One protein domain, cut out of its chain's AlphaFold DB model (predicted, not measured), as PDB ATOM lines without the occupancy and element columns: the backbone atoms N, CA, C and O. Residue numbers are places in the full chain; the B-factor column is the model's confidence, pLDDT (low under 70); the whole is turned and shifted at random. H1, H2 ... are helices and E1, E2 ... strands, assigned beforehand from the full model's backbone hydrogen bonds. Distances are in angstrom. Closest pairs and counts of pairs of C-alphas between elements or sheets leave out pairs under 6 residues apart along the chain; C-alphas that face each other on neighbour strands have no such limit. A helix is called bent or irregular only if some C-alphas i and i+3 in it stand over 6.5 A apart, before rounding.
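What this domain is: This is residues 192 to 377 of the 437 residues of the protein "N-acetyltransferase domain-containing protein" of Proteobacteria bacterium (UniProt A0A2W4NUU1). A strongly twisted sheet of seven strands curls round one helix, H5, while a second long helix, H4, crosses the sheet's other face. H1 and H2 pack on H5, and H6 lies off the sheet toward one end of the longest axis, close only to H7. The printed part has 186 residues with seven named helices and seven named strands, in the order E1 H1 H2 E2 H3 H4 E3 E4 E5 H5 E6 H6 H7 E7. The sheet runs E2 E3 E4 E5 E6 E1 E7 and is mixed; the class is mixed, helices and strands. The whole is compact, with a radius of gyration of the C-alphas of 16.5 A and spans of 48 by 38 by 36 A.

How they stand to each other: Start at E1, residues 192 to 194, an inner strand with staggered pairing. Its residues 192 to 193 pair antiparallel with E7, residues 374 to 377, where N 193 and O 374 are 2.8 A apart. Its residues 193 to 194 pair antiparallel with E6, residues 331 to 333, where N 194 and O 332 are 2.9 A apart. Next come H1, residues 196 to 205, and H2, residues 207 to 218, which only just touch, and only at the corner, with 3 pairs of C-alphas within 8 A, the closest those of Leu 203 and Arg 210 at 6.1 A. Each only grazes the sheet. Then look for the edge strand E2, residues 222 to 226, and H3, residues 228 to 232, which is only just over E2, with 3 of its 5 C-alphas falling on it. On the same face, H4, residues 234 to 248, has a height over the sheet of 8.8 A and runs across the strands, at 88 degrees on the local plane to E4, residues 281 to 291; the closest C-alphas, of Ala 239 and Leu 282, are 6.9 A apart. E3, residues 272 to 278, E4 and E5, residues 296 to 304, form a meander, each strand the antiparallel neighbour of the one before, in two hairpins: N 274 and O 286 are 2.9 A apart, and so are N 287 and O 301. E2 is antiparallel to E3, with N 224 and O 275 at 3.1 A. H5, residues 312 to 326, is on the opposite face to H4, giving three layers, helices on both faces of the sheet. H5 touches H1 at a steep tilt of 52 degrees, opposite ways, closest at the C-alphas of Arg 197 and Ala 325, 4.7 A. With its residues 312 to 315 alone it touches H2, about perpendicular at 74 degrees, closest at Leu 213 and Leu 315, whose C-alphas are 5.3 A apart. E5, H5 and E6 form a strand-helix-strand unit, two parallel neighbour strands with a helix between, its crossover right-handed; N 297 and O 331 are 2.9 A apart. H6, residues 345 to 356, is not on the sheet and is close to but not clearly touching H7, residues 360 to 369, which only grazes the sheet; the closest C-alphas, of Arg 351 and Phe 360, are 7.0 A apart. E6, H6, H7 and E7 form a split unit, with E1 between its strands, also right-handed in its crossover. Every O i to N i+4 pair is within hydrogen-bond range in H2, H3, H4, H5 and H7, against 4 of 6 in H1 and 6 of 8 in H6.

Where its parts are: Find C-alpha 192 at (36.643, -4.146, -22.447), where E1 begins. H4 is 20.8 A long, E4 30.5 A with a bend of 51 degrees at residue 284, E5 23.4 A and H5 21.5 A, from C-alpha 312 at (24.678, -1.061, -6.966). H1 and H6 are irregular: C-alphas 197 and 200 are 7.4 A apart, and 353 and 356 are 7.5 A apart. E7 ends at C-alpha 377, (40.239, -1.503, -30.232).

The domain as a whole: The C-alphas farthest apart, those of Asp 279 and Ala 345, are 48.4 A apart. The printed part has no cut. Its long links are H4 to E3, residues 249 to 271, and E6 to H6. The mean pLDDT of the printed part is 93.8, and residues 356 to 357 are under 70.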
ATOM      1  N   PRO A 192      36.205  -3.128 -23.379       97.88
ATOM      2  CA  PRO A 192      36.643  -4.146 -22.447       97.88
ATOM      3  C   PRO A 192      35.825  -5.421 -22.631       97.88
ATOM      4  O   PRO A 192      34.634  -5.375 -22.953       97.88
ATOM      5  N   SER A 193      36.458  -6.554 -22.373       98.00
ATOM      6  CA  SER A 193      35.815  -7.859 -22.378       98.00
ATOM      7  C   SER A 193      36.233  -8.683 -21.172       98.00
ATOM      8  O   SER A 193      37.331  -8.524 -20.633       98.00
ATOM      9  N   TRP A 194      35.324  -9.547 -20.747       98.44
ATOM     10  CA  TRP A 194      35.492 -10.462 -19.631       98.44
ATOM     11  C   TRP A 194      35.161 -11.872 -20.089       98.44
ATOM     12  O   TRP A 194      34.290 -12.049 -20.941       98.44
ATOM     13  N   ASP A 195      35.801 -12.852 -19.459       98.06
ATOM     14  CA  ASP A 195      35.287 -14.215 -19.400       98.06
ATOM     15  C   ASP A 195      34.455 -14.364 -18.110       98.06
ATOM     16  O   ASP A 195      35.021 -14.375 -17.010       98.06
ATOM     17  N   PRO A 196      33.112 -14.455 -18.199       98.31
ATOM     18  CA  PRO A 196      32.251 -14.657 -17.037       98.31
ATOM     19  C   PRO A 196      32.649 -15.853 -16.165       98.31
ATOM     20  O   PRO A 196      32.490 -15.800 -14.943       98.31
ATOM     21  N   ARG A 197      33.214 -16.914 -16.755       98.00
ATOM     22  CA  ARG A 197      33.624 -18.133 -16.037       98.00
ATOM     23  C   ARG A 197      34.748 -17.856 -15.035       98.00
ATOM     24  O   ARG A 197      34.840 -18.521 -14.006       98.00
ATOM     25  N   GLU A 198      35.554 -16.823 -15.273       97.62
ATOM     26  CA  GLU A 198      36.640 -16.391 -14.387       97.62
ATOM     27  C   GLU A 198      36.196 -15.356 -13.337       97.62
ATOM     28  O   GLU A 198      36.988 -14.935 -12.482       97.62
ATOM     29  N   TRP A 199      34.931 -14.921 -13.363       97.69
ATOM     30  CA  TRP A 199      34.458 -13.806 -12.543       97.69
ATOM     31  C   TRP A 199      34.601 -14.056 -11.038       97.69
ATOM     32  O   TRP A 199      35.053 -13.182 -10.295       97.69
ATOM     33  N   VAL A 200      34.277 -15.266 -10.569       96.94
ATOM     34  CA  VAL A 200      34.395 -15.629  -9.145       96.94
ATOM     35  C   VAL A 200      35.853 -15.556  -8.677       96.94
ATOM     36  O   VAL A 200      36.128 -15.004  -7.607       96.94
ATOM     37  N   ALA A 201      36.794 -16.035  -9.494       97.31
ATOM     38  CA  ALA A 201      38.222 -15.948  -9.202       97.31
ATOM     39  C   ALA A 201      38.705 -14.488  -9.194       97.31
ATOM     40  O   ALA A 201      39.423 -14.068  -8.283       97.31
ATOM     41  N   THR A 202      38.247 -13.682 -10.154       96.62
ATOM     42  CA  THR A 202      38.515 -12.237 -10.215       96.62
ATOM     43  C   THR A 202      38.032 -11.530  -8.946       96.62
ATOM     44  O   THR A 202      38.793 -10.803  -8.298       96.62
ATOM     45  N   LEU A 203      36.801 -11.797  -8.501       96.38
ATOM     46  CA  LEU A 203      36.278 -11.252  -7.248       96.38
ATOM     47  C   LEU A 203      37.103 -11.683  -6.034       96.38
ATOM     48  O   LEU A 203      37.382 -10.850  -5.169       96.38
ATOM     49  N   ALA A 204      37.528 -12.946  -5.955       97.00
ATOM     50  CA  ALA A 204      38.361 -13.447  -4.859       97.00
ATOM     51  C   ALA A 204      39.738 -12.756  -4.796       97.00
ATOM     52  O   ALA A 204      40.246 -12.479  -3.707       97.00
ATOM     53  N   ARG A 205      40.303 -12.363  -5.940       97.12
ATOM     54  CA  ARG A 205      41.590 -11.647  -6.019       97.12
ATOM     55  C   ARG A 205      41.482 -10.157  -5.685       97.12
ATOM     56  O   ARG A 205      42.424  -9.570  -5.159       97.12
ATOM     57  N   HIS A 206      40.332  -9.526  -5.926       96.81
ATOM     58  CA  HIS A 206      40.200  -8.069  -5.818       96.81
ATOM     59  C   HIS A 206      39.296  -7.616  -4.664       96.81
ATOM     60  O   HIS A 206      38.087  -7.435  -4.819       96.81
ATOM     61  N   ARG A 207      39.914  -7.329  -3.505       96.50
ATOM     62  CA  ARG A 207      39.226  -6.832  -2.295       96.50
ATOM     63  C   ARG A 207      38.322  -5.632  -2.580       96.50
ATOM     64  O   ARG A 207      37.185  -5.612  -2.129       96.50
ATOM     65  N   SER A 208      38.798  -4.654  -3.352       94.81
ATOM     66  CA  SER A 208      38.036  -3.435  -3.647       94.81
ATOM     67  C   SER A 208      36.704  -3.706  -4.349       94.81
ATOM     68  O   SER A 208      35.732  -3.015  -4.052       94.81
ATOM     69  N   LEU A 209      36.633  -4.712  -5.230       95.38
ATOM     70  CA  LEU A 209      35.378  -5.137  -5.852       95.38
ATOM     71  C   LEU A 209      34.458  -5.778  -4.816       95.38
ATOM     72  O   LEU A 209      33.324  -5.329  -4.662       95.38
ATOM     73  N   ARG A 210      34.960  -6.739  -4.028       97.31
ATOM     74  CA  ARG A 210      34.167  -7.381  -2.963       97.31
ATOM     75  C   ARG A 210      33.570  -6.369  -1.987       97.31
ATOM     76  O   ARG A 210      32.416  -6.515  -1.596       97.31
ATOM     77  N   GLU A 211      34.310  -5.315  -1.648       97.44
ATOM     78  CA  GLU A 211      33.803  -4.242  -0.788       97.44
ATOM     79  C   GLU A 211      32.655  -3.445  -1.423       97.44
ATOM     80  O   GLU A 211      31.734  -3.052  -0.707       97.44
ATOM     81  N   GLN A 212      32.653  -3.221  -2.745       97.25
ATOM     82  CA  GLN A 212      31.509  -2.586  -3.419       97.25
ATOM     83  C   GLN A 212      30.259  -3.465  -3.325       97.25
ATOM     84  O   GLN A 212      29.196  -2.977  -2.941       97.25
ATOM     85  N   LEU A 213      30.405  -4.765  -3.595       97.94
ATOM     86  CA  LEU A 213      29.313  -5.738  -3.516       97.94
ATOM     87  C   LEU A 213      28.766  -5.823  -2.081       97.94
ATOM     88  O   LEU A 213      27.558  -5.726  -1.863       97.94
ATOM     89  N   ARG A 214      29.657  -5.935  -1.085       97.94
ATOM     90  CA  ARG A 214      29.298  -5.964   0.341       97.94
ATOM     91  C   ARG A 214      28.566  -4.693   0.761       97.94
ATOM     92  O   ARG A 214      27.556  -4.778   1.448       97.94
ATOM     93  N   ARG A 215      29.043  -3.520   0.334       97.31
ATOM     94  CA  ARG A 215      28.432  -2.224   0.659       97.31
ATOM     95  C   ARG A 215      27.014  -2.096   0.108       97.31
ATOM     96  O   ARG A 215      26.147  -1.602   0.822       97.31
ATOM     97  N   ALA A 216      26.781  -2.519  -1.134       97.69
ATOM     98  CA  ALA A 216      25.444  -2.506  -1.722       97.69
ATOM     99  C   ALA A 216      24.496  -3.442  -0.958       97.69
ATOM    100  O   ALA A 216      23.430  -3.009  -0.524       97.69
ATOM    101  N   ARG A 217      24.931  -4.681  -0.688       97.94
ATOM    102  CA  ARG A 217      24.157  -5.667   0.088       97.94
ATOM    103  C   ARG A 217      23.859  -5.195   1.515       97.94
ATOM    104  O   ARG A 217      22.731  -5.325   1.973       97.94
ATOM    105  N   ALA A 218      24.829  -4.581   2.196       97.75
ATOM    106  CA  ALA A 218      24.646  -4.011   3.536       97.75
ATOM    107  C   ALA A 218      23.611  -2.872   3.557       97.75
ATOM    108  O   ALA A 218      22.947  -2.649   4.562       97.75
ATOM    109  N   LYS A 219      23.439  -2.179   2.427       97.62
ATOM    110  CA  LYS A 219      22.388  -1.177   2.210       97.62
ATOM    111  C   LYS A 219      21.102  -1.780   1.631       97.62
ATOM    112  O   LYS A 219      20.323  -1.060   1.016       97.62
ATOM    113  N   ARG A 220      20.902  -3.088   1.827       97.94
ATOM    114  CA  ARG A 220      19.716  -3.870   1.445       97.94
ATOM    115  C   ARG A 220      19.406  -3.896  -0.053       97.94
ATOM    116  O   ARG A 220      18.305  -4.274  -0.430       97.94
ATOM    117  N   VAL A 221      20.373  -3.560  -0.909       98.50
ATOM    118  CA  VAL A 221      20.208  -3.728  -2.358       98.50
ATOM    119  C   VAL A 221      20.134  -5.219  -2.670       98.50
ATOM    120  O   VAL A 221      21.084  -5.961  -2.395       98.50
ATOM    121  N   ARG A 222      19.026  -5.646  -3.270       98.12
ATOM    122  CA  ARG A 222      18.847  -6.993  -3.819       98.12
ATOM    123  C   ARG A 222      18.835  -6.913  -5.334       98.12
ATOM    124  O   ARG A 222      18.346  -5.936  -5.886       98.12
ATOM    125  N   VAL A 223      19.402  -7.918  -5.991       98.50
ATOM    126  CA  VAL A 223      19.390  -8.031  -7.450       98.50
ATOM    127  C   VAL A 223      18.718  -9.334  -7.832       98.50
ATOM    128  O   VAL A 223      19.018 -10.370  -7.241       98.50
ATOM    129  N   ARG A 224      17.839  -9.274  -8.830       97.06
ATOM    130  CA  ARG A 224      17.211 -10.444  -9.446       97.06
ATOM    131  C   ARG A 224      17.096 -10.248 -10.952       97.06
ATOM    132  O   ARG A 224      17.093  -9.115 -11.437       97.06
ATOM    133  N   ARG A 225      17.015 -11.358 -11.680       97.69
ATOM    134  CA  ARG A 225      16.653 -11.358 -13.099       97.69
ATOM    135  C   ARG A 225      15.134 -11.235 -13.216       97.69
ATOM    136  O   ARG A 225      14.433 -11.818 -12.394       97.69
ATOM    137  N   LEU A 226      14.666 -10.482 -14.204       96.06
ATOM    138  CA  LEU A 226      13.272 -10.483 -14.630       96.06
ATOM    139  C   LEU A 226      13.072 -11.536 -15.716       96.06
ATOM    140  O   LEU A 226      13.888 -11.642 -16.640       96.06
ATOM    141  N   GLU A 227      11.974 -12.273 -15.633       93.25
ATOM    142  CA  GLU A 227      11.472 -13.049 -16.760       93.25
ATOM    143  C   GLU A 227      10.871 -12.130 -17.838       93.25
ATOM    144  O   GLU A 227      10.508 -10.978 -17.580       93.25
ATOM    145  N   ALA A 228      10.754 -12.637 -19.069       90.81
ATOM    146  CA  ALA A 228      10.254 -11.850 -20.201       90.81
ATOM    147  C   ALA A 228       8.833 -11.307 -19.956       90.81
ATOM    148  O   ALA A 228       8.546 -10.164 -20.314       90.81
ATOM    149  N   PHE A 229       7.969 -12.088 -19.294       92.06
ATOM    150  CA  PHE A 229       6.616 -11.650 -18.951       92.06
ATOM    151  C   PHE A 229       6.623 -10.522 -17.906       92.06
ATOM    152  O   PHE A 229       5.940  -9.527 -18.119       92.06
ATOM    153  N   GLU A 230       7.453 -10.607 -16.853       93.69
ATOM    154  CA  GLU A 230       7.586  -9.556 -15.828       93.69
ATOM    155  C   GLU A 230       8.091  -8.243 -16.438       93.69
ATOM    156  O   GLU A 230       7.608  -7.159 -16.122       93.69
ATOM    157  N   LEU A 231       9.063  -8.329 -17.353       92.00
ATOM    158  CA  LEU A 231       9.559  -7.171 -18.099       92.00
ATOM    159  C   LEU A 231       8.484  -6.587 -19.035       92.00
ATOM    160  O   LEU A 231       8.471  -5.386 -19.319       92.00
ATOM    161  N   GLY A 232       7.577  -7.439 -19.514       90.94
ATOM    162  CA  GLY A 232       6.397  -7.082 -20.289       90.94
ATOM    163  C   GLY A 232       5.325  -6.337 -19.490       90.94
ATOM    164  O   GLY A 232       4.569  -5.573 -20.090       90.94
ATOM    165  N   GLU A 233       5.279  -6.492 -18.166       94.75
ATOM    166  CA  GLU A 233       4.206  -5.938 -17.339       94.75
ATOM    167  C   GLU A 233       4.172  -4.398 -17.359       94.75
ATOM    168  O   GLU A 233       5.198  -3.743 -17.126       94.75
ATOM    169  N   PRO A 234       2.990  -3.775 -17.546       95.94
ATOM    170  CA  PRO A 234       2.865  -2.317 -17.604       95.94
ATOM    171  C   PRO A 234       3.448  -1.589 -16.383       95.94
ATOM    172  O   PRO A 234       4.081  -0.539 -16.526       95.94
ATOM    173  N   ALA A 235       3.281  -2.151 -15.180       95.56
ATOM    174  CA  ALA A 235       3.792  -1.562 -13.945       95.56
ATOM    175  C   ALA A 235       5.330  -1.534 -13.907       95.56
ATOM    176  O   ALA A 235       5.919  -0.493 -13.587       95.56
ATOM    177  N   MET A 236       5.976  -2.639 -14.289       95.50
ATOM    178  CA  MET A 236       7.434  -2.743 -14.372       95.50
ATOM    179  C   MET A 236       7.993  -1.820 -15.460       95.50
ATOM    180  O   MET A 236       8.915  -1.042 -15.201       95.50
ATOM    181  N   ARG A 237       7.375  -1.809 -16.649       95.69
ATOM    182  CA  ARG A 237       7.733  -0.893 -17.747       95.69
ATOM    183  C   ARG A 237       7.694   0.565 -17.301       95.69
ATOM    184  O   ARG A 237       8.653   1.308 -17.511       95.69
ATOM    185  N   ALA A 238       6.622   0.963 -16.618       96.06
ATOM    186  CA  ALA A 238       6.476   2.313 -16.091       96.06
ATOM    187  C   ALA A 238       7.510   2.627 -14.991       96.06
ATOM    188  O   ALA A 238       8.012   3.750 -14.916       96.06
ATOM    189  N   ALA A 239       7.860   1.657 -14.139       96.56
ATOM    190  CA  ALA A 239       8.898   1.828 -13.123       96.56
ATOM    191  C   ALA A 239      10.288   2.049 -13.745       96.56
ATOM    192  O   ALA A 239      10.996   2.975 -13.331       96.56
ATOM    193  N   ILE A 240      10.642   1.257 -14.761       96.75
ATOM    194  CA  ILE A 240      11.886   1.391 -15.530       96.75
ATOM    195  C   ILE A 240      11.917   2.733 -16.262       96.75
ATOM    196  O   ILE A 240      12.891   3.470 -16.117       96.75
ATOM    197  N   ALA A 241      10.841   3.119 -16.954       95.38
ATOM    198  CA  ALA A 241      10.755   4.408 -17.645       95.38
ATOM    199  C   ALA A 241      10.994   5.588 -16.684       95.38
ATOM    200  O   ALA A 241      11.871   6.419 -16.917       95.38
ATOM    201  N   ARG A 242      10.325   5.598 -15.520       95.88
ATOM    202  CA  ARG A 242      10.547   6.627 -14.487       95.88
ATOM    203  C   ARG A 242      11.989   6.648 -13.977       95.88
ATOM    204  O   ARG A 242      12.484   7.705 -13.582       95.88
ATOM    205  N   LEU A 243      12.648   5.493 -13.881       96.69
ATOM    206  CA  LEU A 243      14.054   5.403 -13.486       96.69
ATOM    207  C   LEU A 243      14.974   5.989 -14.567       96.69
ATOM    208  O   LEU A 243      15.858   6.784 -14.234       96.69
ATOM    209  N   VAL A 244      14.736   5.654 -15.838       95.12
ATOM    210  CA  VAL A 244      15.456   6.212 -16.992       95.12
ATOM    211  C   VAL A 244      15.297   7.731 -17.040       95.12
ATOM    212  O   VAL A 244      16.299   8.432 -17.158       95.12
ATOM    213  N   ASP A 245      14.092   8.263 -16.827       93.31
ATOM    214  CA  ASP A 245      13.843   9.710 -16.792       93.31
ATOM    215  C   ASP A 245      14.653  10.419 -15.703       93.31
ATOM    216  O   ASP A 245      15.298  11.446 -15.949       93.31
ATOM    217  N   ARG A 246      14.666   9.862 -14.484       93.88
ATOM    218  CA  ARG A 246      15.463  10.409 -13.372       93.88
ATOM    219  C   ARG A 246      16.955  10.358 -13.674       93.88
ATOM    220  O   ARG A 246      17.676  11.290 -13.322       93.88
ATOM    221  N   TRP A 247      17.417   9.290 -14.315       92.62
ATOM    222  CA  TRP A 247      18.805   9.150 -14.734       92.62
ATOM    223  C   TRP A 247      19.175  10.162 -15.827       92.62
ATOM    224  O   TRP A 247      20.147  10.902 -15.654       92.62
ATOM    225  N   LEU A 248      18.375  10.283 -16.890       89.81
ATOM    226  CA  LEU A 248      18.556  11.261 -17.969       89.81
ATOM    227  C   LEU A 248      18.533  12.700 -17.448       89.81
ATOM    228  O   LEU A 248      19.301  13.535 -17.920       89.81
ATOM    229  N   ALA A 249      17.719  12.997 -16.432       89.38
ATOM    230  CA  ALA A 249      17.681  14.312 -15.793       89.38
ATOM    231  C   ALA A 249      18.997  14.699 -15.087       89.38
ATOM    232  O   ALA A 249      19.198  15.876 -14.788       89.38
ATOM    233  N   THR A 250      19.894  13.741 -14.819       86.81
ATOM    234  CA  THR A 250      21.244  14.013 -14.288       86.81
ATOM    235  C   THR A 250      22.313  14.184 -15.361       86.81
ATOM    236  O   THR A 250      23.443  14.554 -15.044       86.81
ATOM    237  N   ARG A 251      21.987  13.907 -16.628       83.19
ATOM    238  CA  ARG A 251      22.919  14.032 -17.749       83.19
ATOM    239  C   ARG A 251      22.852  15.448 -18.325       83.19
ATOM    240  O   ARG A 251      21.782  16.040 -18.423       83.19
ATOM    241  N   GLY A 252      24.012  15.997 -18.690       75.00
ATOM    242  CA  GLY A 252      24.103  17.337 -19.286       75.00
ATOM    243  C   GLY A 252      23.649  17.376 -20.747       75.00
ATOM    244  O   GLY A 252      23.137  18.393 -21.209       75.00
ATOM    245  N   LEU A 253      23.804  16.260 -21.462       78.06
ATOM    246  CA  LEU A 253      23.379  16.135 -22.849       78.06
ATOM    247  C   LEU A 253      21.889  15.764 -22.940       78.06
ATOM    248  O   LEU A 253      21.388  15.018 -22.092       78.06
ATOM    249  N   PRO A 254      21.169  16.261 -23.964       81.31
ATOM    250  CA  PRO A 254      19.877  15.708 -24.345       81.31
ATOM    251  C   PRO A 254      19.985  14.199 -24.614       81.31
ATOM    252  O   PRO A 254      21.079  13.724 -24.924       81.31
ATOM    253  N   PRO A 255      18.867  13.454 -24.533       83.62
ATOM    254  CA  PRO A 255      18.840  12.060 -24.958       83.62
ATOM    255  C   PRO A 255      19.426  11.930 -26.367       83.62
ATOM    256  O   PRO A 255      19.003  12.640 -27.283       83.62
ATOM    257  N   MET A 256      20.443  11.084 -26.484       86.56
ATOM    258  CA  MET A 256      21.068  10.734 -27.753       86.56
ATOM    259  C   MET A 256      20.347   9.525 -28.340       86.56
ATOM    260  O   MET A 256      19.756   8.729 -27.608       86.56
ATOM    261  N   GLU A 257      20.402   9.408 -29.657       88.69
ATOM    262  CA  GLU A 257      19.932   8.230 -30.390       88.69
ATOM    263  C   GLU A 257      21.131   7.406 -30.862       88.69
ATOM    264  O   GLU A 257      22.257   7.731 -30.497       88.69
ATOM    265  N   PHE A 258      20.889   6.364 -31.665       91.50
ATOM    266  CA  PHE A 258      21.915   5.526 -32.295       91.50
ATOM    267  C   PHE A 258      22.861   4.837 -31.290       91.50
ATOM    268  O   PHE A 258      23.793   5.436 -30.762       91.50
ATOM    269  N   LEU A 259      22.641   3.542 -31.034       91.50
ATOM    270  CA  LEU A 259      23.444   2.683 -30.136       91.50
ATOM    271  C   LEU A 259      23.473   3.061 -28.641       91.50
ATOM    272  O   LEU A 259      24.077   2.340 -27.847       91.50
ATOM    273  N   VAL A 260      22.872   4.183 -28.238       89.44
ATOM    274  CA  VAL A 260      22.858   4.663 -26.838       89.44
ATOM    275  C   VAL A 260      21.453   4.970 -26.312       89.44
ATOM    276  O   VAL A 260      21.313   5.515 -25.212       89.44
ATOM    277  N   ARG A 261      20.417   4.663 -27.100       88.69
ATOM    278  CA  ARG A 261      19.022   4.723 -26.661       88.69
ATOM    279  C   ARG A 261      18.773   3.556 -25.701       88.69
ATOM    280  O   ARG A 261      19.310   2.479 -25.891       88.69
ATOM    281  N   VAL A 262      17.937   3.787 -24.693       89.88
ATOM    282  CA  VAL A 262      17.410   2.715 -23.843       89.88
ATOM    283  C   VAL A 262      16.117   2.204 -24.482       89.88
ATOM    284  O   VAL A 262      15.099   2.899 -24.421       89.88
ATOM    285  N   GLU A 263      16.140   1.017 -25.088       90.31
ATOM    286  CA  GLU A 263      14.973   0.393 -25.736       90.31
ATOM    287  C   GLU A 263      14.818  -1.079 -25.316       90.31
ATOM    288  O   GLU A 263      14.856  -2.028 -26.096       90.31
ATOM    289  N   LEU A 264      14.602  -1.264 -24.014       89.62
ATOM    290  CA  LEU A 264      14.569  -2.566 -23.346       89.62
ATOM    291  C   LEU A 264      13.343  -3.434 -23.694       89.62
ATOM    292  O   LEU A 264      13.266  -4.588 -23.285       89.62
ATOM    293  N   PHE A 265      12.340  -2.888 -24.380       90.75
ATOM    294  CA  PHE A 265      11.009  -3.497 -24.444       90.75
ATOM    295  C   PHE A 265      10.666  -4.217 -25.750       90.75
ATOM    296  O   PHE A 265       9.577  -4.787 -25.859       90.75
ATOM    297  N   GLU A 266      11.601  -4.219 -26.696       88.00
ATOM    298  CA  GLU A 266      11.511  -4.901 -27.985       88.00
ATOM    299  C   GLU A 266      12.219  -6.256 -27.918       88.00
ATOM    300  O   GLU A 266      13.251  -6.360 -27.262       88.00
ATOM    301  N   PHE A 267      11.730  -7.293 -28.605       90.25
ATOM    302  CA  PHE A 267      12.366  -8.627 -28.614       90.25
ATOM    303  C   PHE A 267      12.642  -9.196 -27.206       90.25
ATOM    304  O   PHE A 267      13.730  -9.703 -26.927       90.25
ATOM    305  N   LEU A 268      11.653  -9.100 -26.306       90.94
ATOM    306  CA  LEU A 268      11.780  -9.461 -24.884       90.94
ATOM    307  C   LEU A 268      12.350 -10.865 -24.651       90.94
ATOM    308  O   LEU A 268      13.141 -11.053 -23.733       90.94
ATOM    309  N   GLU A 269      11.967 -11.834 -25.482       90.56
ATOM    310  CA  GLU A 269      12.392 -13.230 -25.327       90.56
ATOM    311  C   GLU A 269      13.878 -13.453 -25.623       90.56
ATOM    312  O   GLU A 269      14.474 -14.417 -25.147       90.56
ATOM    313  N   HIS A 270      14.503 -12.542 -26.370       92.38
ATOM    314  CA  HIS A 270      15.907 -12.646 -26.756       92.38
ATOM    315  C   HIS A 270      16.839 -11.824 -25.867       92.38
ATOM    316  O   HIS A 270      18.056 -11.913 -26.011       92.38
ATOM    317  N   ARG A 271      16.294 -11.040 -24.934       93.56
ATOM    318  CA  ARG A 271      17.064 -10.231 -23.985       93.56
ATOM    319  C   ARG A 271      16.897 -10.742 -22.563       93.56
ATOM    320  O   ARG A 271      16.002 -11.508 -22.231       93.56
ATOM    321  N   SER A 272      17.775 -10.286 -21.687       95.12
ATOM    322  CA  SER A 272      17.649 -10.470 -20.248       95.12
ATOM    323  C   SER A 272      17.714  -9.122 -19.551       95.12
ATOM    324  O   SER A 272      18.477  -8.242 -19.941       95.12
ATOM    325  N   CYS A 273      16.917  -8.957 -18.499       97.75
ATOM    326  CA  CYS A 273      16.950  -7.771 -17.661       97.75
ATOM    327  C   CYS A 273      17.219  -8.171 -16.214       97.75
ATOM    328  O   CYS A 273      16.638  -9.124 -15.702       97.75
ATOM    329  N   PHE A 274      18.103  -7.432 -15.556       98.56
ATOM    330  CA  PHE A 274      18.363  -7.554 -14.130       98.56
ATOM    331  C   PHE A 274      17.964  -6.261 -13.457       98.56
ATOM    332  O   PHE A 274      18.355  -5.187 -13.905       98.56
ATOM    333  N   VAL A 275      17.232  -6.356 -12.357       98.50
ATOM    334  CA  VAL A 275      16.820  -5.199 -11.566       98.50
ATOM    335  C   VAL A 275      17.507  -5.213 -10.218       98.50
ATOM    336  O   VAL A 275      17.761  -6.273  -9.647       98.50
ATOM    337  N   ALA A 276      17.821  -4.024  -9.714       98.62
ATOM    338  CA  ALA A 276      18.244  -3.813  -8.345       98.62
ATOM    339  C   ALA A 276      17.141  -3.083  -7.582       98.62
ATOM    340  O   ALA A 276      16.686  -2.018  -8.012       98.62
ATOM    341  N   GLU A 277      16.759  -3.631  -6.438       98.25
ATOM    342  CA  GLU A 277      15.638  -3.172  -5.624       98.25
ATOM    343  C   GLU A 277      16.090  -2.924  -4.176       98.25
ATOM    344  O   GLU A 277      16.988  -3.598  -3.659       98.25
ATOM    345  N   ILE A 278      15.479  -1.932  -3.528       97.69
ATOM    346  CA  ILE A 278      15.573  -1.682  -2.083       97.69
ATOM    347  C   ILE A 278      14.145  -1.554  -1.585       97.69
ATOM    348  O   ILE A 278      13.435  -0.683  -2.080       97.69
ATOM    349  N   ASP A 279      13.736  -2.401  -0.641       93.19
ATOM    350  CA  ASP A 279      12.368  -2.413  -0.103       93.19
ATOM    351  C   ASP A 279      11.325  -2.394  -1.246       93.19
ATOM    352  O   ASP A 279      10.475  -1.512  -1.319       93.19
ATOM    353  N   GLU A 280      11.501  -3.307  -2.217       89.38
ATOM    354  CA  GLU A 280      10.674  -3.488  -3.434       89.38
ATOM    355  C   GLU A 280      10.661  -2.309  -4.421       89.38
ATOM    356  O   GLU A 280      10.077  -2.366  -5.502       89.38
ATOM    357  N   ARG A 281      11.385  -1.234  -4.115       94.50
ATOM    358  CA  ARG A 281      11.549  -0.102  -5.019       94.50
ATOM    359  C   ARG A 281      12.714  -0.337  -5.974       94.50
ATOM    360  O   ARG A 281      13.867  -0.422  -5.551       94.50
ATOM    361  N   LEU A 282      12.431  -0.282  -7.275       97.56
ATOM    362  CA  LEU A 282      13.441  -0.274  -8.333       97.56
ATOM    363  C   LEU A 282      14.403   0.923  -8.198       97.56
ATOM    364  O   LEU A 282      13.992   2.091  -8.249       97.56
ATOM    365  N   VAL A 283      15.701   0.636  -8.072       98.00
ATOM    366  CA  VAL A 283      16.776   1.640  -7.955       98.00
ATOM    367  C   VAL A 283      17.838   1.548  -9.048       98.00
ATOM    368  O   VAL A 283      18.596   2.502  -9.233       98.00
ATOM    369  N   ALA A 284      17.927   0.441  -9.780       98.44
ATOM    370  CA  ALA A 284      18.798   0.302 -10.945       98.44
ATOM    371  C   ALA A 284      18.337  -0.866 -11.822       98.44
ATOM    372  O   ALA A 284      17.632  -1.746 -11.335       98.44
ATOM    373  N   PHE A 285      18.775  -0.911 -13.077       98.56
ATOM    374  CA  PHE A 285      18.643  -2.100 -13.913       98.56
ATOM    375  C   PHE A 285      19.845  -2.272 -14.848       98.56
ATOM    376  O   PHE A 285      20.597  -1.323 -15.094       98.56
ATOM    377  N   ALA A 286      20.005  -3.491 -15.356       98.50
ATOM    378  CA  ALA A 286      20.906  -3.836 -16.439       98.50
ATOM    379  C   ALA A 286      20.133  -4.557 -17.555       98.50
ATOM    380  O   ALA A 286      19.488  -5.573 -17.289       98.50
ATOM    381  N   GLY A 287      20.184  -4.022 -18.775       97.81
ATOM    382  CA  GLY A 287      19.700  -4.674 -19.994       97.81
ATOM    383  C   GLY A 287      20.834  -5.464 -20.637       97.81
ATOM    384  O   GLY A 287      21.955  -4.962 -20.739       97.81
ATOM    385  N   VAL A 288      20.571  -6.715 -21.002       98.06
ATOM    386  CA  VAL A 288      21.574  -7.660 -21.497       98.06
ATOM    387  C   VAL A 288      21.073  -8.320 -22.772       98.06
ATOM    388  O   VAL A 288      19.987  -8.898 -22.786       98.06
ATOM    389  N   VAL A 289      21.886  -8.270 -23.821       97.56
ATOM    390  CA  VAL A 289      21.569  -8.805 -25.149       97.56
ATOM    391  C   VAL A 289      22.649  -9.772 -25.630       97.56
ATOM    392  O   VAL A 289      23.803  -9.670 -25.198       97.56
ATOM    393  N   PRO A 290      22.303 -10.759 -26.470       97.75
ATOM    394  CA  PRO A 290      23.243 -11.779 -26.904       97.75
ATOM    395  C   PRO A 290      24.235 -11.239 -27.940       97.75
ATOM    396  O   PRO A 290      23.922 -10.370 -28.751       97.75
ATOM    397  N   VAL A 291      25.423 -11.840 -27.954       98.00
ATOM    398  CA  VAL A 291      26.431 -11.728 -29.017       98.00
ATOM    399  C   VAL A 291      26.684 -13.146 -29.550       98.00
ATOM    400  O   VAL A 291      27.640 -13.806 -29.121       98.00
ATOM    401  N   PRO A 292      25.785 -13.672 -30.409       96.56
ATOM    402  CA  PRO A 292      25.688 -15.107 -30.685       96.56
ATOM    403  C   PRO A 292      26.973 -15.716 -31.240       96.56
ATOM    404  O   PRO A 292      27.434 -16.741 -30.740       96.56
ATOM    405  N   ALA A 293      27.628 -15.035 -32.187       96.31
ATOM    406  CA  ALA A 293      28.841 -15.540 -32.836       96.31
ATOM    407  C   ALA A 293      30.064 -15.611 -31.897       96.31
ATOM    408  O   ALA A 293      31.127 -16.083 -32.298       96.31
ATOM    409  N   ARG A 294      29.932 -15.132 -30.652       96.00
ATOM    410  CA  ARG A 294      30.967 -15.186 -29.610       96.00
ATOM    411  C   ARG A 294      30.546 -16.006 -28.393       96.00
ATOM    412  O   ARG A 294      31.278 -15.999 -27.405       96.00
ATOM    413  N   ASN A 295      29.384 -16.668 -28.441       95.62
ATOM    414  CA  ASN A 295      28.759 -17.301 -27.277       95.62
ATOM    415  C   ASN A 295      28.819 -16.378 -26.041       95.62
ATOM    416  O   ASN A 295      29.379 -16.721 -24.993       95.62
ATOM    417  N   GLY A 296      28.351 -15.142 -26.218       97.44
ATOM    418  CA  GLY A 296      28.565 -14.089 -25.240       97.44
ATOM    419  C   GLY A 296      27.414 -13.114 -25.097       97.44
ATOM    420  O   GLY A 296      26.375 -13.250 -25.739       97.44
ATOM    421  N   TRP A 297      27.629 -12.120 -24.242       98.38
ATOM    422  CA  TRP A 297      26.610 -11.158 -23.837       98.38
ATOM    423  C   TRP A 297      27.140  -9.728 -23.849       98.38
ATOM    424  O   TRP A 297      28.304  -9.460 -23.549       98.38
ATOM    425  N   PHE A 298      26.255  -8.790 -24.141       98.38
ATOM    426  CA  PHE A 298      26.510  -7.368 -24.038       98.38
ATOM    427  C   PHE A 298      25.529  -6.757 -23.043       98.38
ATOM    428  O   PHE A 298      24.318  -6.879 -23.199       98.38
ATOM    429  N   VAL A 299      26.056  -6.105 -22.007       98.31
ATOM    430  CA  VAL A 299      25.250  -5.248 -21.131       98.31
ATOM    431  C   VAL A 299      25.107  -3.896 -21.820       98.31
ATOM    432  O   VAL A 299      25.967  -3.025 -21.663       98.31
ATOM    433  N   GLU A 300      24.064  -3.767 -22.633       95.44
ATOM    434  CA  GLU A 300      23.796  -2.568 -23.434       95.44
ATOM    435  C   GLU A 300      23.374  -1.384 -22.563       95.44
ATOM    436  O   GLU A 300      23.863  -0.268 -22.739       95.44
ATOM    437  N   ASP A 301      22.573  -1.665 -21.535       96.38
ATOM    438  CA  ASP A 301      22.045  -0.673 -20.614       96.38
ATOM    439  C   ASP A 301      22.494  -0.978 -19.193       96.38
ATOM    440  O   ASP A 301      22.305  -2.082 -18.686       96.38
ATOM    441  N   LEU A 302      23.039   0.025 -18.507       96.88
ATOM    442  CA  LEU A 302      23.338  -0.042 -17.077       96.88
ATOM    443  C   LEU A 302      22.937   1.274 -16.413       96.88
ATOM    444  O   LEU A 302      23.720   2.226 -16.307       96.88
ATOM    445  N   VAL A 303      21.683   1.330 -15.976       96.62
ATOM    446  CA  VAL A 303      21.048   2.547 -15.470       96.62
ATOM    447  C   VAL A 303      20.886   2.451 -13.962       96.62
ATOM    448  O   VAL A 303      20.394   1.463 -13.426       96.62
ATOM    449  N   ARG A 304      21.276   3.516 -13.258       95.75
ATOM    450  CA  ARG A 304      21.195   3.606 -11.798       95.75
ATOM    451  C   ARG A 304      20.544   4.913 -11.376       95.75
ATOM    452  O   ARG A 304      20.934   5.979 -11.852       95.75
ATOM    453  N   ASP A 305      19.638   4.832 -10.408       95.25
ATOM    454  CA  ASP A 305      19.087   5.998  -9.734       95.25
ATOM    455  C   ASP A 305      20.227   6.797  -9.069       95.25
ATOM    456  O   ASP A 305      21.120   6.206  -8.444       95.25
ATOM    457  N   PRO A 306      20.231   8.137  -9.158       91.25
ATOM    458  CA  PRO A 306      21.240   8.967  -8.500       91.25
ATOM    459  C   PRO A 306      21.323   8.756  -6.984       91.25
ATOM    460  O   PRO A 306      22.384   8.964  -6.398       91.25
ATOM    461  N   ARG A 307      20.218   8.338  -6.356       92.75
ATOM    462  CA  ARG A 307      20.122   8.071  -4.915       92.75
ATOM    463  C   ARG A 307      20.459   6.627  -4.544       92.75
ATOM    464  O   ARG A 307      20.524   6.318  -3.357       92.75
ATOM    465  N   ALA A 308      20.674   5.743  -5.519       95.88
ATOM    466  CA  ALA A 308      21.011   4.358  -5.227       95.88
ATOM    467  C   ALA A 308      22.369   4.262  -4.502       95.88
ATOM    468  O   ALA A 308      23.304   5.009  -4.820       95.88
ATOM    469  N   PRO A 309      22.538   3.308  -3.574       96.75
ATOM    470  CA  PRO A 309      23.810   3.027  -2.926       96.75
ATOM    471  C   PRO A 309      24.986   2.846  -3.894       96.75
ATOM    472  O   PRO A 309      24.855   2.306  -4.998       96.75
ATOM    473  N   ASN A 310      26.177   3.262  -3.461       95.50
ATOM    474  CA  ASN A 310      27.423   2.886  -4.134       95.50
ATOM    475  C   ASN A 310      27.615   1.369  -4.059       95.50
ATOM    476  O   ASN A 310      27.345   0.775  -3.015       95.50
ATOM    477  N   GLY A 311      28.086   0.771  -5.152       97.12
ATOM    478  CA  GLY A 311      28.157  -0.679  -5.309       97.12
ATOM    479  C   GLY A 311      26.971  -1.286  -6.062       97.12
ATOM    480  O   GLY A 311      27.045  -2.446  -6.445       97.12
ATOM    481  N   THR A 312      25.878  -0.537  -6.280       98.31
ATOM    482  CA  THR A 312      24.678  -1.061  -6.966       98.31
ATOM    483  C   THR A 312      24.969  -1.511  -8.408       98.31
ATOM    484  O   THR A 312      24.608  -2.637  -8.739       98.31
ATOM    485  N   PRO A 313      25.657  -0.723  -9.266       97.81
ATOM    486  CA  PRO A 313      26.015  -1.180 -10.611       97.81
ATOM    487  C   PRO A 313      26.959  -2.382 -10.592       97.81
ATOM    488  O   PRO A 313      26.823  -3.285 -11.401       97.81
ATOM    489  N   GLU A 314      27.914  -2.415  -9.660       98.31
ATOM    490  CA  GLU A 314      28.832  -3.545  -9.496       98.31
ATOM    491  C   GLU A 314      28.095  -4.818  -9.073       98.31
ATOM    492  O   GLU A 314      28.455  -5.902  -9.517       98.31
ATOM    493  N   LEU A 315      27.057  -4.691  -8.243       98.56
ATOM    494  CA  LEU A 315      26.213  -5.809  -7.834       98.56
ATOM    495  C   LEU A 315      25.323  -6.313  -8.983       98.56
ATOM    496  O   LEU A 315      25.127  -7.519  -9.101       98.56
ATOM    497  N   LEU A 316      24.832  -5.417  -9.849       98.62
ATOM    498  CA  LEU A 316      24.157  -5.801 -11.096       98.62
ATOM    499  C   LEU A 316      25.105  -6.563 -12.025       98.62
ATOM    500  O   LEU A 316      24.773  -7.659 -12.464       98.62
ATOM    501  N   VAL A 317      26.304  -6.027 -12.270       98.62
ATOM    502  CA  VAL A 317      27.314  -6.701 -13.099       98.62
ATOM    503  C   VAL A 317      27.707  -8.055 -12.498       98.62
ATOM    504  O   VAL A 317      27.827  -9.018 -13.244       98.62
ATOM    505  N   ASP A 318      27.841  -8.174 -11.170       98.62
ATOM    506  CA  ASP A 318      28.085  -9.462 -10.497       98.62
ATOM    507  C   ASP A 318      26.989 -10.492 -10.803       98.62
ATOM    508  O   ASP A 318      27.302 -11.639 -11.124       98.62
ATOM    509  N   ALA A 319      25.717 -10.088 -10.753       98.69
ATOM    510  CA  ALA A 319      24.599 -10.968 -11.081       98.69
ATOM    511  C   ALA A 319      24.616 -11.399 -12.557       98.69
ATOM    512  O   ALA A 319      24.470 -12.587 -12.839       98.69
ATOM    513  N   VAL A 320      24.861 -10.462 -13.481       98.75
ATOM    514  CA  VAL A 320      24.958 -10.770 -14.917       98.75
ATOM    515  C   VAL A 320      26.122 -11.722 -15.198       98.75
ATOM    516  O   VAL A 320      25.945 -12.706 -15.909       98.75
ATOM    517  N   MET A 321      27.303 -11.474 -14.624       98.56
ATOM    518  CA  MET A 321      28.481 -12.328 -14.820       98.56
ATOM    519  C   MET A 321      28.231 -13.756 -14.337       98.56
ATOM    520  O   MET A 321      28.552 -14.705 -15.042       98.56
ATOM    521  N   ARG A 322      27.625 -13.931 -13.157       98.44
ATOM    522  CA  ARG A 322      27.297 -15.266 -12.628       98.44
ATOM    523  C   ARG A 322      26.295 -15.994 -13.519       98.44
ATOM    524  O   ARG A 322      26.534 -17.134 -13.896       98.44
ATOM    525  N   TRP A 323      25.235 -15.302 -13.921       98.38
ATOM    526  CA  TRP A 323      24.223 -15.839 -14.828       98.38
ATOM    527  C   TRP A 323      24.792 -16.241 -16.200       98.38
ATOM    528  O   TRP A 323      24.403 -17.272 -16.755       98.38
ATOM    529  N   ALA A 324      25.722 -15.449 -16.741       98.19
ATOM    530  CA  ALA A 324      26.411 -15.745 -17.995       98.19
ATOM    531  C   ALA A 324      27.393 -16.921 -17.841       98.19
ATOM    532  O   ALA A 324      27.487 -17.769 -18.728       98.19
ATOM    533  N   ALA A 325      28.085 -17.019 -16.700       98.06
ATOM    534  CA  ALA A 325      28.984 -18.130 -16.392       98.06
ATOM    535  C   ALA A 325      28.239 -19.469 -16.285       98.06
ATOM    536  O   ALA A 325      28.705 -20.467 -16.827       98.06
ATOM    537  N   GLU A 326      27.058 -19.484 -15.658       97.62
ATOM    538  CA  GLU A 326      26.175 -20.663 -15.582       97.62
ATOM    539  C   GLU A 326      25.741 -21.171 -16.967       97.62
ATOM    540  O   GLU A 326      25.447 -22.351 -17.131       97.62
ATOM    541  N   ARG A 327      25.738 -20.294 -17.977       96.19
ATOM    542  CA  ARG A 327      25.441 -20.616 -19.384       96.19
ATOM    543  C   ARG A 327      26.680 -20.990 -20.195       96.19
ATOM    544  O   ARG A 327      26.583 -21.193 -21.401       96.19
ATOM    545  N   GLY A 328      27.848 -21.056 -19.558       96.69
ATOM    546  CA  GLY A 328      29.110 -21.371 -20.221       96.69
ATOM    547  C   GLY A 328      29.594 -20.283 -21.184       96.69
ATOM    548  O   GLY A 328      30.423 -20.571 -22.048       96.69
ATOM    549  N   SER A 329      29.097 -19.048 -21.066       96.62
ATOM    550  CA  SER A 329      29.500 -17.951 -21.945       96.62
ATOM    551  C   SER A 329      30.938 -17.524 -21.662       96.62
ATOM    552  O   SER A 329      31.292 -17.255 -20.516       96.62
ATOM    553  N   GLY A 330      31.758 -17.446 -22.713       96.06
ATOM    554  CA  GLY A 330      33.175 -17.062 -22.630       96.06
ATOM    555  C   GLY A 330      33.440 -15.585 -22.927       96.06
ATOM    556  O   GLY A 330      34.583 -15.142 -22.888       96.06
ATOM    557  N   PHE A 331      32.397 -14.821 -23.255       98.25
ATOM    558  CA  PHE A 331      32.511 -13.413 -23.601       98.25
ATOM    559  C   PHE A 331      31.395 -12.603 -22.948       98.25
ATOM    560  O   PHE A 331      30.210 -12.884 -23.118       98.25
ATOM    561  N   LEU A 332      31.774 -11.552 -22.233       98.62
ATOM    562  CA  LEU A 332      30.873 -10.480 -21.847       98.62
ATOM    563  C   LEU A 332      31.533  -9.136 -22.122       98.62
ATOM    564  O   LEU A 332      32.743  -8.992 -21.957       98.62
ATOM    565  N   THR A 333      30.746  -8.134 -22.503       98.50
ATOM    566  CA  THR A 333      31.217  -6.753 -22.599       98.50
ATOM    567  C   THR A 333      30.219  -5.754 -22.017       98.50
ATOM    568  O   THR A 333      29.023  -6.012 -21.928       98.50
ATOM    569  N   LEU A 334      30.737  -4.588 -21.626       97.75
ATOM    570  CA  LEU A 334      29.968  -3.389 -21.279       97.75
ATOM    571  C   LEU A 334      30.041  -2.345 -22.412       97.75
ATOM    572  O   LEU A 334      29.823  -1.152 -22.183       97.75
ATOM    573  N   GLY A 335      30.457  -2.767 -23.610       95.88
ATOM    574  CA  GLY A 335      30.542  -1.951 -24.818       95.88
ATOM    575  C   GLY A 335      31.697  -0.951 -24.823       95.88
ATOM    576  O   GLY A 335      32.553  -0.923 -23.931       95.88
ATOM    577  N   LEU A 336      31.692  -0.069 -25.817       96.31
ATOM    578  CA  LEU A 336      32.719   0.947 -26.057       96.31
ATOM    579  C   LEU A 336      32.967   1.859 -24.839       96.31
ATOM    580  O   LEU A 336      32.048   2.408 -24.230       96.31
ATOM    581  N   ALA A 337      34.233   2.060 -24.484       95.75
ATOM    582  CA  ALA A 337      34.713   3.212 -23.731       95.75
ATOM    583  C   ALA A 337      35.256   4.243 -24.740       95.75
ATOM    584  O   ALA A 337      36.381   4.090 -25.230       95.75
ATOM    585  N   PRO A 338      34.477   5.284 -25.098       92.25
ATOM    586  CA  PRO A 338      34.891   6.201 -26.146       92.25
ATOM    587  C   PRO A 338      36.149   6.952 -25.721       92.25
ATOM    588  O   PRO A 338      36.281   7.386 -24.572       92.25
ATOM    589  N   LEU A 339      37.068   7.122 -26.665       92.25
ATOM    590  CA  LEU A 339      38.331   7.827 -26.484       92.25
ATOM    591  C   LEU A 339      39.251   7.190 -25.419       92.25
ATOM    592  O   LEU A 339      40.151   7.865 -24.907       92.25
ATOM    593  N   ALA A 340      39.014   5.924 -25.050       91.44
ATOM    594  CA  ALA A 340      39.972   5.077 -24.337       91.44
ATOM    595  C   ALA A 340      41.104   4.621 -25.278       91.44
ATOM    596  O   ALA A 340      41.007   4.793 -26.491       91.44
ATOM    597  N   GLY A 341      42.197   4.100 -24.722       91.00
ATOM    598  CA  GLY A 341      43.360   3.694 -25.508       91.00
ATOM    599  C   GLY A 341      44.141   4.840 -26.151       91.00
ATOM    600  O   GLY A 341      44.028   6.018 -25.780       91.00
ATOM    601  N   ASN A 342      44.958   4.482 -27.141       91.69
ATOM    602  CA  ASN A 342      45.846   5.400 -27.854       91.69
ATOM    603  C   ASN A 342      45.162   6.073 -29.059       91.69
ATOM    604  O   ASN A 342      45.623   5.967 -30.195       91.69
ATOM    605  N   VAL A 343      44.048   6.773 -28.825       92.50
ATOM    606  CA  VAL A 343      43.377   7.533 -29.895       92.50
ATOM    607  C   VAL A 343      44.262   8.669 -30.436       92.50
ATOM    608  O   VAL A 343      45.090   9.207 -29.686       92.50
ATOM    609  N   PRO A 344      44.088   9.089 -31.706       90.69
ATOM    610  CA  PRO A 344      44.854  10.178 -32.315       90.69
ATOM    611  C   PRO A 344      44.800  11.506 -31.548       90.69
ATOM    612  O   PRO A 344      43.848  11.793 -30.820       90.69
ATOM    613  N   ALA A 345      45.819  12.351 -31.737       90.38
ATOM    614  CA  ALA A 345      45.983  13.603 -30.991       90.38
ATOM    615  C   ALA A 345      44.752  14.536 -31.018       90.38
ATOM    616  O   ALA A 345      44.367  14.995 -29.937       90.38
ATOM    617  N   PRO A 346      44.073  14.760 -32.166       88.94
ATOM    618  CA  PRO A 346      42.865  15.586 -32.200       88.94
ATOM    619  C   PRO A 346      41.745  15.034 -31.308       88.94
ATOM    620  O   PRO A 346      41.116  15.779 -30.559       88.94
ATOM    621  N   LEU A 347      41.553  13.712 -31.297       88.44
ATOM    622  CA  LEU A 347      40.558  13.052 -30.451       88.44
ATOM    623  C   LEU A 347      40.933  13.092 -28.964       88.44
ATOM    624  O   LEU A 347      40.066  13.257 -28.103       88.44
ATOM    625  N   ARG A 348      42.228  13.013 -28.629       87.81
ATOM    626  CA  ARG A 348      42.688  13.217 -27.242       87.81
ATOM    627  C   ARG A 348      42.401  14.631 -26.750       87.81
ATOM    628  O   ARG A 348      42.051  14.792 -25.577       87.81
ATOM    629  N   LEU A 349      42.550  15.630 -27.622       85.69
ATOM    630  CA  LEU A 349      42.204  17.014 -27.316       85.69
ATOM    631  C   LEU A 349      40.688  17.170 -27.153       85.69
ATOM    632  O   LEU A 349      40.251  17.695 -26.131       85.69
ATOM    633  N   ALA A 350      39.890  16.607 -28.066       84.06
ATOM    634  CA  ALA A 350      38.431  16.592 -27.962       84.06
ATOM    635  C   ALA A 350      37.952  15.968 -26.639       84.06
ATOM    636  O   ALA A 350      37.119  16.555 -25.950       84.06
ATOM    637  N   ARG A 351      38.555  14.850 -26.200       85.19
ATOM    638  CA  ARG A 351      38.285  14.234 -24.884       85.19
ATOM    639  C   ARG A 351      38.503  15.205 -23.721       85.19
ATOM    640  O   ARG A 351      37.787  15.140 -22.724       85.19
ATOM    641  N   ARG A 352      39.525  16.066 -23.803       79.56
ATOM    642  CA  ARG A 352      39.831  17.066 -22.767       79.56
ATOM    643  C   ARG A 352      38.800  18.194 -22.782       79.56
ATOM    644  O   ARG A 352      38.341  18.585 -21.712       79.56
ATOM    645  N   SER A 353      38.431  18.673 -23.966       75.00
ATOM    646  CA  SER A 353      37.501  19.792 -24.146       75.00
ATOM    647  C   SER A 353      36.048  19.413 -23.839       75.00
ATOM    648  O   SER A 353      35.320  20.194 -23.237       75.00
ATOM    649  N   ALA A 354      35.635  18.182 -24.149       78.00
ATOM    650  CA  ALA A 354      34.274  17.691 -23.926       78.00
ATOM    651  C   ALA A 354      33.989  17.242 -22.478       78.00
ATOM    652  O   ALA A 354      32.908  16.729 -22.195       78.00
ATOM    653  N   ARG A 355      34.920  17.451 -21.533       74.12
ATOM    654  CA  ARG A 355      34.786  16.996 -20.135       74.12
ATOM    655  C   ARG A 355      33.553  17.563 -19.423       74.12
ATOM    656  O   ARG A 355      33.018  16.903 -18.540       74.12
ATOM    657  N   MET A 356      33.116  18.773 -19.779       64.56
ATOM    658  CA  MET A 356      31.901  19.366 -19.202       64.56
ATOM    659  C   MET A 356      30.611  18.740 -19.750       64.56
ATOM    660  O   MET A 356      29.578  18.816 -19.094       64.56
ATOM    661  N   LEU A 357      30.671  18.116 -20.931       67.12
ATOM    662  CA  LEU A 357      29.525  17.497 -21.597       67.12
ATOM    663  C   LEU A 357      29.408  16.007 -21.257       67.12
ATOM    664  O   LEU A 357      28.300  15.509 -21.056       67.12
ATOM    665  N   TYR A 358      30.540  15.297 -21.172       77.44
ATOM    666  CA  TYR A 358      30.564  13.862 -20.899       77.44
ATOM    667  C   TYR A 358      31.854  13.400 -20.202       77.44
ATOM    668  O   TYR A 358      32.969  13.752 -20.597       77.44
ATOM    669  N   ASP A 359      31.715  12.551 -19.179       83.25
ATOM    670  CA  ASP A 359      32.846  11.998 -18.425       83.25
ATOM    671  C   ASP A 359      33.380  10.693 -19.042       83.25
ATOM    672  O   ASP A 359      33.215   9.593 -18.508       83.25
ATOM    673  N   PHE A 360      34.064  10.822 -20.184       85.50
ATOM    674  CA  PHE A 360      34.691   9.688 -20.879       85.50
ATOM    675  C   PHE A 360      35.704   8.940 -19.996       85.50
ATOM    676  O   PHE A 360      35.790   7.713 -20.032       85.50
ATOM    677  N   ARG A 361      36.473   9.674 -19.177       84.81
ATOM    678  CA  ARG A 361      37.506   9.085 -18.310       84.81
ATOM    679  C   ARG A 361      36.893   8.326 -17.140       84.81
ATOM    680  O   ARG A 361      37.388   7.254 -16.807       84.81
ATOM    681  N   GLY A 362      35.846   8.863 -16.517       87.38
ATOM    682  CA  GLY A 362      35.111   8.175 -15.459       87.38
ATOM    683  C   GLY A 362      34.478   6.881 -15.953       87.38
ATOM    684  O   GLY A 362      34.597   5.862 -15.275       87.38
ATOM    685  N   LEU A 363      33.903   6.885 -17.162       89.62
ATOM    686  CA  LEU A 363      33.365   5.673 -17.786       89.62
ATOM    687  C   LEU A 363      34.453   4.615 -18.022       89.62
ATOM    688  O   LEU A 363      34.278   3.463 -17.624       89.62
ATOM    689  N   ALA A 364      35.585   4.997 -18.621       92.00
ATOM    690  CA  ALA A 364      36.700   4.076 -18.851       92.00
ATOM    691  C   ALA A 364      37.235   3.494 -17.530       92.00
ATOM    692  O   ALA A 364      37.362   2.279 -17.399       92.00
ATOM    693  N   ARG A 365      37.437   4.340 -16.509       93.50
ATOM    694  CA  ARG A 365      37.867   3.912 -15.163       93.50
ATOM    695  C   ARG A 365      36.860   2.996 -14.478       93.50
ATOM    696  O   ARG A 365      37.257   2.085 -13.759       93.50
ATOM    697  N   TYR A 366      35.560   3.241 -14.655       95.19
ATOM    698  CA  TYR A 366      34.520   2.363 -14.121       95.19
ATOM    699  C   TYR A 366      34.642   0.956 -14.711       95.19
ATOM    700  O   TYR A 366      34.641  -0.016 -13.957       95.19
ATOM    701  N   LYS A 367      34.813   0.857 -16.033       96.69
ATOM    702  CA  LYS A 367      34.993  -0.424 -16.722       96.69
ATOM    703  C   LYS A 367      36.309  -1.102 -16.328       96.69
ATOM    704  O   LYS A 367      36.309  -2.278 -15.995       96.69
ATOM    705  N   GLU A 368      37.408  -0.355 -16.247       96.25
ATOM    706  CA  GLU A 368      38.713  -0.862 -15.792       96.25
ATOM    707  C   GLU A 368      38.669  -1.404 -14.355       96.25
ATOM    708  O   GLU A 368      39.238  -2.455 -14.053       96.25
ATOM    709  N   LYS A 369      37.937  -0.730 -13.458       95.44
ATOM    710  CA  LYS A 369      37.745  -1.168 -12.068       95.44
ATOM    711  C   LYS A 369      37.131  -2.566 -11.978       95.44
ATOM    712  O   LYS A 369      37.429  -3.273 -11.018       95.44
ATOM    713  N   LEU A 370      36.307  -2.958 -12.950       96.75
ATOM    714  CA  LEU A 370      35.699  -4.287 -13.044       96.75
ATOM    715  C   LEU A 370      36.667  -5.361 -13.565       96.75
ATOM    716  O   LEU A 370      36.247  -6.497 -13.728       96.75
ATOM    717  N   ARG A 371      37.948  -5.035 -13.784       96.81
ATOM    718  CA  ARG A 371      39.022  -5.996 -14.100       96.81
ATOM    719  C   ARG A 371      38.736  -6.830 -15.359       96.81
ATOM    720  O   ARG A 371      38.609  -8.046 -15.253       96.81
ATOM    721  N   PRO A 372      38.600  -6.187 -16.533       97.38
ATOM    722  CA  PRO A 372      38.463  -6.909 -17.793       97.38
ATOM    723  C   PRO A 372      39.695  -7.764 -18.082       97.38
ATOM    724  O   PRO A 372      40.817  -7.355 -17.778       97.38
ATOM    725  N   SER A 373      39.472  -8.918 -18.708       95.75
ATOM    726  CA  SER A 373      40.530  -9.823 -19.162       95.75
ATOM    727  C   SER A 373      41.264  -9.252 -20.381       95.75
ATOM    728  O   SER A 373      42.456  -9.491 -20.549       95.75
ATOM    729  N   ALA A 374      40.573  -8.465 -21.217       96.56
ATOM    730  CA  ALA A 374      41.159  -7.829 -22.395       96.56
ATOM    731  C   ALA A 374      40.463  -6.513 -22.777       96.56
ATOM    732  O   ALA A 374      39.286  -6.301 -22.473       96.56
ATOM    733  N   TRP A 375      41.188  -5.663 -23.508       97.44
ATOM    734  CA  TRP A 375      40.668  -4.476 -24.188       97.44
ATOM    735  C   TRP A 375      40.872  -4.623 -25.694       97.44
ATOM    736  O   TRP A 375      41.986  -4.875 -26.149       97.44
ATOM    737  N   SER A 376      39.800  -4.471 -26.466       96.75
ATOM    738  CA  SER A 376      39.824  -4.549 -27.928       96.75
ATOM    739  C   SER A 376      39.635  -3.162 -28.540       96.75
ATOM    740  O   SER A 376      38.768  -2.415 -28.076       96.75
ATOM    741  N   PRO A 377      40.399  -2.791 -29.577       97.56
ATOM    742  CA  PRO A 377      40.239  -1.503 -30.232       97.56
ATOM    743  C   PRO A 377      38.914  -1.436 -30.998       97.56
ATOM    744  O   PRO A 377      38.492  -2.409 -31.626       97.56
TER     745      PRO A 377